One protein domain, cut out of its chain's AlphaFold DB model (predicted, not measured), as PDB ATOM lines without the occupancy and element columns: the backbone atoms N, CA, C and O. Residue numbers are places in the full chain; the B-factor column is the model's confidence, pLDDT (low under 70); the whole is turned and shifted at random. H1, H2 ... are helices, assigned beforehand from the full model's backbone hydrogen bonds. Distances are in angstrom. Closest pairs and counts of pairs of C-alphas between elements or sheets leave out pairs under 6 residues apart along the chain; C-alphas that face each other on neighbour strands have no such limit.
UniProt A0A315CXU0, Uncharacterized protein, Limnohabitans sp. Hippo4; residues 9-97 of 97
ATOM      1  N   PHE A   9     177.559 209.331 167.794       77.69
ATOM      2  CA  PHE A   9     176.317 208.950 168.477       77.69
ATOM      3  C   PHE A   9     175.044 209.501 167.819       77.69
ATOM      4  O   PHE A   9     174.048 208.795 167.714       77.69
ATOM      5  N   LYS A  10     175.068 210.746 167.322       85.12
ATOM      6  CA  LYS A  10     173.886 211.367 166.692       85.12
ATOM      7  C   LYS A  10     173.496 210.668 165.388       85.12
ATOM      8  O   LYS A  10     172.310 210.470 165.139       85.12
ATOM      9  N   TYR A  11     174.474 210.299 164.559       85.50
ATOM     10  CA  TYR A  11     174.211 209.582 163.308       85.50
ATOM     11  C   TYR A  11     173.801 208.135 163.568       85.50
ATOM     12  O   TYR A  11     172.857 207.664 162.943       85.50
ATOM     13  N   LEU A  12     174.428 207.468 164.541       86.38
ATOM     14  CA  LEU A  12     174.028 206.129 164.964       86.38
ATOM     15  C   LEU A  12     172.586 206.108 165.499       86.38
ATOM     16  O   LEU A  12     171.795 205.264 165.097       86.38
ATOM     17  N   ALA A  13     172.209 207.080 166.335       89.69
ATOM     18  CA  ALA A  13     170.842 207.216 166.834       89.69
ATOM     19  C   ALA A  13     169.832 207.465 165.701       89.69
ATOM     20  O   ALA A  13     168.767 206.853 165.685       89.69
ATOM     21  N   LYS A  14     170.172 208.312 164.715       89.75
ATOM     22  CA  LYS A  14     169.342 208.510 163.515       89.75
ATOM     23  C   LYS A  14     169.196 207.228 162.695       89.75
ATOM     24  O   LYS A  14     168.104 206.961 162.208       89.75
ATOM     25  N   LEU A  15     170.266 206.445 162.561       90.75
ATOM     26  CA  LEU A  15     170.244 205.167 161.851       90.75
ATOM     27  C   LEU A  15     169.304 204.171 162.543       90.75
ATOM     28  O   LEU A  15     168.449 203.583 161.887       90.75
ATOM     29  N   PHE A  16     169.414 204.028 163.869       90.31
ATOM     30  CA  PHE A  16     168.518 203.168 164.643       90.31
ATOM     31  C   PHE A  16     167.065 203.629 164.560       90.31
ATOM     32  O   PHE A  16     166.181 202.802 164.360       90.31
ATOM     33  N   LEU A  17     166.815 204.938 164.655       92.75
ATOM     34  CA  LEU A  17     165.471 205.492 164.517       92.75
ATOM     35  C   LEU A  17     164.888 205.214 163.125       92.75
ATOM     36  O   LEU A  17     163.749 204.770 163.019       92.75
ATOM     37  N   ALA A  18     165.670 205.429 162.064       91.94
ATOM     38  CA  ALA A  18     165.252 205.131 160.699       91.94
ATOM     39  C   ALA A  18     164.953 203.636 160.516       91.94
ATOM     40  O   ALA A  18     163.905 203.282 159.983       91.94
ATOM     41  N   GLY A  19     165.826 202.757 161.019       89.50
ATOM     42  CA  GLY A  19     165.606 201.311 160.992       89.50
ATOM     43  C   GLY A  19     164.339 200.895 161.742       89.50
ATOM     44  O   GLY A  19     163.563 200.090 161.235       89.50
ATOM     45  N   PHE A  20     164.086 201.492 162.909       88.25
ATOM     46  CA  PHE A  20     162.880 201.234 163.694       88.25
ATOM     47  C   PHE A  20     161.606 201.679 162.962       88.25
ATOM     48  O   PHE A  20     160.637 200.925 162.909       88.25
ATOM     49  N   LEU A  21     161.615 202.866 162.347       90.81
ATOM     50  CA  LEU A  21     160.485 203.363 161.556       90.81
ATOM     51  C   LEU A  21     160.193 202.467 160.346       90.81
ATOM     52  O   LEU A  21     159.033 202.150 160.087       90.81
ATOM     53  N   ILE A  22     161.233 202.011 159.641       89.94
ATOM     54  CA  ILE A  22     161.088 201.085 158.510       89.94
ATOM     55  C   ILE A  22     160.526 199.740 158.985       89.94
ATOM     56  O   ILE A  22     159.597 199.219 158.375       89.94
ATOM     57  N   ALA A  23     161.035 199.194 160.093       85.12
ATOM     58  CA  ALA A  23     160.517 197.952 160.664       85.12
ATOM     59  C   ALA A  23     159.035 198.078 161.055       85.12
ATOM     60  O   ALA A  23     158.247 197.184 160.753       85.12
ATOM     61  N   GLY A  24     158.642 199.204 161.659       84.31
ATOM     62  CA  GLY A  24     157.244 199.499 161.970       84.31
ATOM     63  C   GLY A  24     156.361 199.535 160.721       84.31
ATOM     64  O   GLY A  24     155.306 198.905 160.702       84.31
ATOM     65  N   LEU A  25     156.821 200.193 159.652       87.94
ATOM     66  CA  LEU A  25     156.099 200.250 158.377       87.94
ATOM     67  C   LEU A  25     155.910 198.856 157.756       87.94
ATOM     68  O   LEU A  25     154.819 198.534 157.291       87.94
ATOM     69  N   ILE A  26     156.948 198.014 157.794       85.56
ATOM     70  CA  ILE A  26     156.884 196.631 157.303       85.56
ATOM     71  C   ILE A  26     155.857 195.820 158.097       85.56
ATOM     72  O   ILE A  26     155.089 195.073 157.503       85.56
ATOM     73  N   VAL A  27     155.816 195.967 159.425       82.75
ATOM     74  CA  VAL A  27     154.852 195.245 160.273       82.75
ATOM     75  C   VAL A  27     153.417 195.674 159.980       82.75
ATOM     76  O   VAL A  27     152.550 194.810 159.882       82.75
ATOM     77  N   VAL A  28     153.165 196.975 159.799       85.00
ATOM     78  CA  VAL A  28     151.837 197.479 159.414       85.00
ATOM     79  C   VAL A  28     151.409 196.884 158.071       85.00
ATOM     80  O   VAL A  28     150.331 196.308 157.981       85.00
ATOM     81  N   ALA A  29     152.283 196.916 157.060       85.12
ATOM     82  CA  ALA A  29     151.998 196.312 155.757       85.12
ATOM     83  C   ALA A  29     151.812 194.783 155.830       85.12
ATOM     84  O   ALA A  29     150.998 194.211 155.107       85.12
ATOM     85  N   ALA A  30     152.545 194.097 156.710       82.00
ATOM     86  CA  ALA A  30     152.414 192.656 156.907       82.00
ATOM     87  C   ALA A  30     151.102 192.273 157.610       82.00
ATOM     88  O   ALA A  30     150.580 191.186 157.363       82.00
ATOM     89  N   GLN A  31     150.557 193.146 158.462       80.88
ATOM     90  CA  GLN A  31     149.268 192.918 159.114       80.88
ATOM     91  C   GLN A  31     148.124 192.890 158.097       80.88
ATOM     92  O   GLN A  31     147.251 192.031 158.208       80.88
ATOM     93  N   ASP A  32     148.157 193.767 157.087       83.62
ATOM     94  CA  ASP A  32     147.171 193.761 155.997       83.62
ATOM     95  C   ASP A  32     147.200 192.438 155.217       83.62
ATOM     96  O   ASP A  32     146.164 191.943 154.775       83.62
ATOM     97  N   LEU A  33     148.382 191.826 155.086       82.88
ATOM     98  CA  LEU A  33     148.551 190.542 154.406       82.88
ATOM     99  C   LEU A  33     148.134 189.342 155.274       82.88
ATOM    100  O   LEU A  33     147.644 188.339 154.754       82.88
ATOM    101  N   ALA A  34     148.335 189.420 156.592       82.44
ATOM    102  CA  ALA A  34     148.084 188.327 157.529       82.44
ATOM    103  C   ALA A  34     147.310 188.801 158.777       82.44
ATOM    104  O   ALA A  34     147.845 188.775 159.891       82.44
ATOM    105  N   PRO A  35     146.018 189.159 158.630       80.12
ATOM    106  CA  PRO A  35     145.237 189.792 159.697       80.12
ATOM    107  C   PRO A  35     145.009 188.890 160.919       80.12
ATOM    108  O   PRO A  35     144.789 189.384 162.021       80.12
ATOM    109  N   ASN A  36     145.102 187.566 160.748       86.06
ATOM    110  CA  ASN A  36     144.910 186.585 161.822       86.06
ATOM    111  C   ASN A  36     146.148 186.387 162.715       86.06
ATOM    112  O   ASN A  36     146.090 185.637 163.692       86.06
ATOM    113  N   ILE A  37     147.284 187.007 162.385       85.94
ATOM    114  CA  ILE A  37     148.521 186.879 163.153       85.94
ATOM    115  C   ILE A  37     148.682 188.117 164.041       85.94
ATOM    116  O   ILE A  37     148.474 189.247 163.616       85.94
ATOM    117  N   SER A  38     149.056 187.899 165.303       86.56
ATOM    118  CA  SER A  38     149.387 188.984 166.232       86.56
ATOM    119  C   SER A  38     150.630 189.753 165.770       86.56
ATOM    120  O   SER A  38     151.626 189.138 165.378       86.56
ATOM    121  N   TYR A  39     150.626 191.079 165.949       80.31
ATOM    122  CA  TYR A  39     151.767 191.964 165.689       80.31
ATOM    123  C   TYR A  39     153.093 191.470 166.286       80.31
ATOM    124  O   TYR A  39     154.132 191.570 165.639       80.31
ATOM    125  N   ALA A  40     153.077 190.887 167.491       82.56
ATOM    126  CA  ALA A  40     154.292 190.379 168.132       82.56
ATOM    127  C   ALA A  40     154.904 189.197 167.360       82.56
ATOM    128  O   ALA A  40     156.121 189.116 167.196       82.56
ATOM    129  N   LYS A  41     154.057 188.297 166.842       86.81
ATOM    130  CA  LYS A  41     154.500 187.173 166.008       86.81
ATOM    131  C   LYS A  41     154.982 187.658 164.642       86.81
ATOM    132  O   LYS A  41     156.011 187.182 164.179       86.81
ATOM    133  N   LEU A  42     154.293 188.625 164.030       84.94
ATOM    134  CA  LEU A  42     154.733 189.233 162.768       84.94
ATOM    135  C   LEU A  42     156.097 189.906 162.909       84.94
ATOM    136  O   LEU A  42     156.987 189.646 162.104       84.94
ATOM    137  N   PHE A  43     156.293 190.699 163.963       83.75
ATOM    138  CA  PHE A  43     157.587 191.311 164.252       83.75
ATOM    139  C   PHE A  43     158.684 190.254 164.427       83.75
ATOM    140  O   PHE A  43     159.751 190.382 163.832       83.75
ATOM    141  N   ALA A  44     158.412 189.181 165.179       87.44
ATOM    142  CA  ALA A  44     159.356 188.079 165.332       87.44
ATOM    143  C   ALA A  44     159.702 187.431 163.980       87.44
ATOM    144  O   ALA A  44     160.879 187.234 163.695       87.44
ATOM    145  N   TYR A  45     158.716 187.155 163.120       87.44
ATOM    146  CA  TYR A  45     158.970 186.594 161.788       87.44
ATOM    147  C   TYR A  45     159.810 187.519 160.907       87.44
ATOM    148  O   TYR A  45     160.761 187.053 160.282       87.44
ATOM    149  N   VAL A  46     159.509 188.819 160.886       85.44
ATOM    150  CA  VAL A  46     160.300 189.812 160.144       85.44
ATOM    151  C   VAL A  46     161.733 189.858 160.675       85.44
ATOM    152  O   VAL A  46     162.681 189.834 159.892       85.44
ATOM    153  N   PHE A  47     161.907 189.864 161.998       86.25
ATOM    154  CA  PHE A  47     163.219 189.888 162.635       86.25
ATOM    155  C   PHE A  47     164.039 188.628 162.331       86.25
ATOM    156  O   PHE A  47     165.185 188.732 161.893       86.25
ATOM    157  N   PHE A  48     163.455 187.437 162.498       91.38
ATOM    158  CA  PHE A  48     164.118 186.174 162.167       91.38
ATOM    159  C   PHE A  48     164.405 186.051 160.669       91.38
ATOM    160  O   PHE A  48     165.472 185.566 160.304       91.38
ATOM    161  N   GLY A  49     163.506 186.529 159.805       90.56
ATOM    162  CA  GLY A  49     163.723 186.582 158.361       90.56
ATOM    163  C   GLY A  49     164.912 187.468 157.986       90.56
ATOM    164  O   GLY A  49     165.788 187.037 157.237       90.56
ATOM    165  N   LEU A  50     165.001 188.670 158.566       88.44
ATOM    166  CA  LEU A  50     166.146 189.572 158.396       88.44
ATOM    167  C   LEU A  50     167.449 188.958 158.912       88.44
ATOM    168  O   LEU A  50     168.468 189.017 158.225       88.44
ATOM    169  N   ALA A  51     167.424 188.346 160.097       91.38
ATOM    170  CA  ALA A  51     168.589 187.680 160.668       91.38
ATOM    171  C   ALA A  51     169.059 186.514 159.784       91.38
ATOM    172  O   ALA A  51     170.246 186.413 159.478       91.38
ATOM    173  N   ALA A  52     168.134 185.672 159.315       94.62
ATOM    174  CA  ALA A  52     168.437 184.572 158.408       94.62
ATOM    175  C   ALA A  52     169.029 185.078 157.085       94.62
ATOM    176  O   ALA A  52     170.027 184.530 156.616       94.62
ATOM    177  N   LEU A  53     168.468 186.143 156.507       92.94
ATOM    178  CA  LEU A  53     168.987 186.768 155.291       92.94
ATOM    179  C   LEU A  53     170.405 187.319 155.499       92.94
ATOM    180  O   LEU A  53     171.289 187.046 154.689       92.94
ATOM    181  N   ALA A  54     170.647 188.032 156.602       93.31
ATOM    182  CA  ALA A  54     171.962 188.570 156.935       93.31
ATOM    183  C   ALA A  54     173.007 187.458 157.121       93.31
ATOM    184  O   ALA A  54     174.092 187.534 156.548       93.31
ATOM    185  N   ILE A  55     172.667 186.402 157.868       95.81
ATOM    186  CA  ILE A  55     173.550 185.245 158.076       95.81
ATOM    187  C   ILE A  55     173.868 184.564 156.744       95.81
ATOM    188  O   ILE A  55     175.030 184.256 156.490       95.81
ATOM    189  N   ASN A  56     172.872 184.361 155.876       96.81
ATOM    190  CA  ASN A  56     173.092 183.754 154.562       96.81
ATOM    191  C   ASN A  56     173.992 184.627 153.683       96.81
ATOM    192  O   ASN A  56     174.957 184.121 153.121       96.81
ATOM    193  N   LEU A  57     173.733 185.933 153.600       95.50
ATOM    194  CA  LEU A  57     174.550 186.865 152.818       95.50
ATOM    195  C   LEU A  57     175.999 186.901 153.302       95.50
ATOM    196  O   LEU A  57     176.919 186.769 152.494       95.50
ATOM    197  N   VAL A  58     176.214 187.052 154.609       96.06
ATOM    198  CA  VAL A  58     177.559 187.093 155.194       96.06
ATOM    199  C   VAL A  58     178.248 185.741 155.036       96.06
ATOM    200  O   VAL A  58     179.384 185.694 154.573       96.06
ATOM    201  N   GLY A  59     177.566 184.641 155.358       96.19
ATOM    202  CA  GLY A  59     178.108 183.290 155.238       96.19
ATOM    203  C   GLY A  59     178.518 182.956 153.807       96.19
ATOM    204  O   GLY A  59     179.659 182.560 153.573       96.19
ATOM    205  N   LEU A  60     177.633 183.193 152.836       95.94
ATOM    206  CA  LEU A  60     177.928 182.995 151.416       95.94
ATOM    207  C   LEU A  60     179.070 183.894 150.946       95.94
ATOM    208  O   LEU A  60     179.952 183.416 150.240       95.94
ATOM    209  N   SER A  61     179.105 185.160 151.372       94.19
ATOM    210  CA  SER A  61     180.198 186.078 151.030       94.19
ATOM    211  C   SER A  61     181.536 185.579 151.571       94.19
ATOM    212  O   SER A  61     182.524 185.548 150.844       94.19
ATOM    213  N   VAL A  62     181.578 185.135 152.829       96.06
ATOM    214  CA  VAL A  62     182.790 184.592 153.453       96.06
ATOM    215  C   VAL A  62     183.256 183.337 152.723       96.06
ATOM    216  O   VAL A  62     184.443 183.225 152.416       96.06
ATOM    217  N   ILE A  63     182.347 182.408 152.413       96.00
ATOM    218  CA  ILE A  63     182.673 181.189 151.664       96.00
ATOM    219  C   ILE A  63     183.210 181.554 150.278       96.00
ATOM    220  O   ILE A  63     184.304 181.124 149.915       96.00
ATOM    221  N   TYR A  64     182.480 182.386 149.532       93.00
ATOM    222  CA  TYR A  64     182.843 182.808 148.182       93.00
ATOM    223  C   TYR A  64     184.227 183.460 148.147       93.00
ATOM    224  O   TYR A  64     185.091 183.045 147.375       93.00
ATOM    225  N   LEU A  65     184.478 184.419 149.042       91.50
ATOM    226  CA  LEU A  65     185.763 185.105 149.129       91.50
ATOM    227  C   LEU A  65     186.893 184.147 149.517       91.50
ATOM    228  O   LEU A  65     187.978 184.235 148.949       91.50
ATOM    229  N   ASN A  66     186.665 183.202 150.433       93.75
ATOM    230  CA  ASN A  66     187.688 182.221 150.804       93.75
ATOM    231  C   ASN A  66     188.038 181.277 149.650       93.75
ATOM    232  O   ASN A  66     189.221 181.027 149.407       93.75
ATOM    233  N   VAL A  67     187.031 180.779 148.929       92.56
ATOM    234  CA  VAL A  67     187.230 179.933 147.745       92.56
ATOM    235  C   VAL A  67     187.981 180.708 146.670       92.56
ATOM    236  O   VAL A  67     188.986 180.227 146.154       92.56
ATOM    237  N   TYR A  68     187.566 181.939 146.389       87.81
ATOM    238  CA  TYR A  68     188.212 182.795 145.404       87.81
ATOM    239  C   TYR A  68     189.680 183.089 145.772       87.81
ATOM    240  O   TYR A  68     190.583 182.895 144.959       87.81
ATOM    241  N   GLN A  69     189.964 183.428 147.034       86.88
ATOM    242  CA  GLN A  69     191.337 183.596 147.527       86.88
ATOM    243  C   GLN A  69     192.151 182.294 147.467       86.88
ATOM    244  O   GLN A  69     193.360 182.315 147.224       86.88
ATOM    245  N   TRP A  70     191.527 181.135 147.680       89.31
ATOM    246  CA  TRP A  70     192.181 179.842 147.482       89.31
ATOM    247  C   TRP A  70     192.547 179.601 146.012       89.31
ATOM    248  O   TRP A  70     193.695 179.245 145.746       89.31
ATOM    249  N   VAL A  71     191.635 179.870 145.073       87.06
ATOM    250  CA  VAL A  71     191.886 179.763 143.625       87.06
ATOM    251  C   VAL A  71     193.050 180.664 143.209       87.06
ATOM    252  O   VAL A  71     193.990 180.191 142.568       87.06
ATOM    253  N   LEU A  72     193.061 181.923 143.655       84.12
ATOM    254  CA  LEU A  72     194.165 182.854 143.389       84.12
ATOM    255  C   LEU A  72     195.510 182.338 143.926       84.12
ATOM    256  O   LEU A  72     196.537 182.432 143.253       84.12
ATOM    257  N   ARG A  73     195.528 181.726 145.120       82.56
ATOM    258  CA  ARG A  73     196.745 181.111 145.688       82.56
ATOM    259  C   ARG A  73     197.230 179.890 144.906       82.56
ATOM    260  O   ARG A  73     198.417 179.586 144.968       82.56
ATOM    261  N   LYS A  74     196.342 179.197 144.188       83.81
ATOM    262  CA  LYS A  74     196.673 178.056 143.320       83.81
ATOM    263  C   LYS A  74     197.074 178.461 141.898       83.81
ATOM    264  O   LYS A  74     197.319 177.584 141.081       83.81
ATOM    265  N   GLY A  75     197.184 179.759 141.616       77.75
ATOM    266  CA  GLY A  75     197.548 180.260 140.292       77.75
ATOM    267  C   GLY A  75     196.353 180.471 139.364       77.75
ATOM    268  O   GLY A  75     196.544 180.706 138.177       77.75
ATOM    269  N   GLY A  76     195.123 180.436 139.883       79.25
ATOM    270  CA  GLY A  76     193.994 181.013 139.164       79.25
ATOM    271  C   GLY A  76     194.199 182.516 138.974       79.25
ATOM    272  O   GLY A  76     194.820 183.183 139.803       79.25
ATOM    273  N   THR A  77     193.699 183.047 137.866       78.31
ATOM    274  CA  THR A  77     193.764 184.471 137.534       78.31
ATOM    275  C   THR A  77     192.349 185.012 137.407       78.31
ATOM    276  O   THR A  77     191.457 184.317 136.928       78.31
ATOM    277  N   ASP A  78     192.131 186.236 137.881       77.06
ATOM    278  CA  ASP A  78     190.884 186.965 137.661       77.06
ATOM    279  C   ASP A  78     191.142 188.140 136.725       77.06
ATOM    280  O   ASP A  78     192.191 188.765 136.788       77.06
ATOM    281  N   THR A  79     190.162 188.480 135.900       74.12
ATOM    282  CA  THR A  79     190.146 189.679 135.057       74.12
ATOM    283  C   THR A  79     190.337 190.983 135.838       74.12
ATOM    284  O   THR A  79     190.891 191.934 135.290       74.12
ATOM    285  N   ALA A  80     189.980 191.040 137.129       75.88
ATOM    286  CA  ALA A  80     190.291 192.194 137.980       75.88
ATOM    287  C   ALA A  80     191.800 192.487 138.049       75.88
ATOM    288  O   ALA A  80     192.205 193.629 138.247       75.88
ATOM    289  N   TRP A  81     192.634 191.468 137.831       73.19
ATOM    290  CA  TRP A  81     194.081 191.588 137.776       73.19
ATOM    291  C   TRP A  81     194.581 192.579 136.708       73.19
ATOM    292  O   TRP A  81     195.582 193.245 136.947       73.19
ATOM    293  N   PHE A  82     193.864 192.756 135.587       79.94
ATOM    294  CA  PHE A  82     194.237 193.715 134.533       79.94
ATOM    295  C   PHE A  82     194.316 195.170 135.022       79.94
ATOM    296  O   PHE A  82     194.920 196.012 134.361       79.94
ATOM    297  N   TRP A  83     193.723 195.467 136.179       80.81
ATOM    298  CA  TRP A  83     193.766 196.782 136.815       80.81
ATOM    299  C   TRP A  83     194.965 196.975 137.755       80.81
ATOM    300  O   TRP A  83     195.130 198.057 138.316       80.81
ATOM    301  N   PHE A  84     195.813 195.957 137.934       78.44
ATOM    302  CA  PHE A  84     197.004 196.003 138.780       78.44
ATOM    303  C   PHE A  84     198.268 195.782 137.937       78.44
ATOM    304  O   PHE A  84     198.313 194.903 137.086       78.44
ATOM    305  N   SER A  85     199.325 196.564 138.183       75.81
ATOM    306  CA  SER A  85     200.577 196.474 137.407       75.81
ATOM    307  C   SER A  85     201.454 195.257 137.738       75.81
ATOM    308  O   SER A  85     202.371 194.945 136.986       75.81
ATOM    309  N   SER A  86     201.224 194.590 138.870       75.56
ATOM    310  CA  SER A  86     201.971 193.395 139.303       75.56
ATOM    311  C   SER A  86     201.464 192.168 138.564       75.56
ATOM    312  O   SER A  86     200.267 192.108 138.433       75.56
ATOM    313  N   GLU A  87     202.257 191.159 138.186       77.19
ATOM    314  CA  GLU A  87     201.745 189.908 137.575       77.19
ATOM    315  C   GLU A  87     201.158 188.907 138.593       77.19
ATOM    316  O   GLU A  87     201.631 188.835 139.732       77.19
ATOM    317  N   PRO A  88     200.135 188.101 138.235       77.75
ATOM    318  CA  PRO A  88     199.556 187.121 139.134       77.75
ATOM    319  C   PRO A  88     200.383 185.832 139.096       77.75
ATOM    320  O   PRO A  88     200.906 185.416 138.060       77.75
ATOM    321  N   LYS A  89     200.452 185.142 140.235       74.44
ATOM    322  CA  LYS A  89     201.329 183.972 140.427       74.44
ATOM    323  C   LYS A  89     201.151 182.873 139.369       74.44
ATOM    324  O   LYS A  89     202.127 182.230 139.007       74.44
ATOM    325  N   GLY A  90     199.936 182.669 138.857       75.19
ATOM    326  CA  GLY A  90     199.663 181.659 137.829       75.19
ATOM    327  C   GLY A  90     200.297 181.935 136.466       75.19
ATOM    328  O   GLY A  90     200.741 181.006 135.801       75.19
ATOM    329  N   LEU A  91     200.380 183.206 136.065       74.69
ATOM    330  CA  LEU A  91     200.972 183.613 134.786       74.69
ATOM    331  C   LEU A  91     202.500 183.474 134.799       74.69
ATOM    332  O   LEU A  91     203.079 183.086 133.790       74.69
ATOM    333  N   ILE A  92     203.135 183.711 135.953       81.06
ATOM    334  CA  ILE A  92     204.576 183.485 136.151       81.06
ATOM    335  C   ILE A  92     204.909 182.001 135.938       81.06
ATOM    336  O   ILE A  92     205.778 181.673 135.136       81.06
ATOM    337  N   VAL A  93     204.144 181.100 136.565       78.69
ATOM    338  CA  VAL A  93     204.338 179.643 136.438       78.69
ATOM    339  C   VAL A  93     204.148 179.146 134.998       78.69
ATOM    340  O   VAL A  93     204.842 178.226 134.580       78.69
ATOM    341  N   LEU A  94     203.225 179.734 134.229       77.19
ATOM    342  CA  LEU A  94     203.024 179.381 132.815       77.19
ATOM    343  C   LEU A  94     204.146 179.881 131.900       77.19
ATOM    344  O   LEU A  94     204.345 179.301 130.841       77.19
ATOM    345  N   ARG A  95     204.845 180.954 132.279       79.81
ATOM    346  CA  ARG A  95     205.967 181.514 131.512       79.81
ATOM    347  C   ARG A  95     207.265 180.748 131.739       79.81
ATOM    348  O   ARG A  95     208.079 180.648 130.830       79.81
ATOM    349  N   GLU A  96     207.476 180.268 132.958       80.44
ATOM    350  CA  GLU A  96     208.675 179.512 133.344       80.44
ATOM    351  C   GLU A  96     208.656 178.053 132.852       80.44
ATOM    352  O   GLU A  96     209.614 177.316 133.090       80.44
ATOM    353  N   LYS A  97     207.576 177.632 132.186       62.62
ATOM    354  CA  LYS A  97     207.361 176.281 131.669       62.62
ATOM    355  C   LYS A  97     207.502 176.240 130.153       62.62
ATOM    356  O   LYS A  97     208.062 175.233 129.670       62.62
TER     357      LYS A  97
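This is residues 9 to 97 of the 97 residues of an uncharacterized protein of Limnohabitans sp. Hippo4 (UniProt A0A315CXU0). Two long helices, H1 and H2, meet near their ends as an open V, and at the far end of H2 the chain folds into a small loose hook with two short helices, H3 and H4. H2 makes most of the longest axis; residues 9 to 22 of H1 stick out as a free arm, and residues 79 to 86, with H3, stick out at the other end. The printed part has 89 residues with four named helices, in the order H1, H2, H3, H4, and no named strand; the class is all helix. It is extended, with a radius of gyration of the C-alphas of 23.1 A and spans of 70 by 34 by 18 A.

H1, residues 9 to 33, begins with C-alpha 9 at (176.317, 208.950, 168.477) and is 36.2 A from first to last C-alpha. H2, residues 39 to 73, is 50.4 A long and ends with C-alpha 73 at (196.745, 181.111, 145.688). H3 holds residues 79 to 83. H4 holds residues 89 to 95, with C-alpha 95 at (205.967, 181.514, 131.512).

H1, with residues 27 to 31 alone, touches residues 39 to 46 of H2; the closest C-alphas, of Val 27 and Phe 43, are 6.2 A apart. Their lines stand at a steep tilt of 63 degrees, opposite ways. H2, with residues 72 to 73 alone, only just touches H4, with 3 pairs of C-alphas within 8 A; the closest, of Arg 73 and Lys 89, are 7.5 A apart. These two run the same way at a shallow tilt of 31 degrees. H3 touches no helix. H1 is apart from H3 and H4. In H2 and H4 every O i to N i+4 pair is within hydrogen-bond range; in H1 20 of 21 are, and in H3 0 of 1, beside 2 of 2 O i to N i+3 pairs.

The two C-alphas farthest apart, of Asn 36 and Glu 96, are 70.2 A apart. The printed part has no cut, and its three links are tight. Mean pLDDT of the printed part is 85.3; Lys 97, the chain's last residue, is the one printed residue under 70.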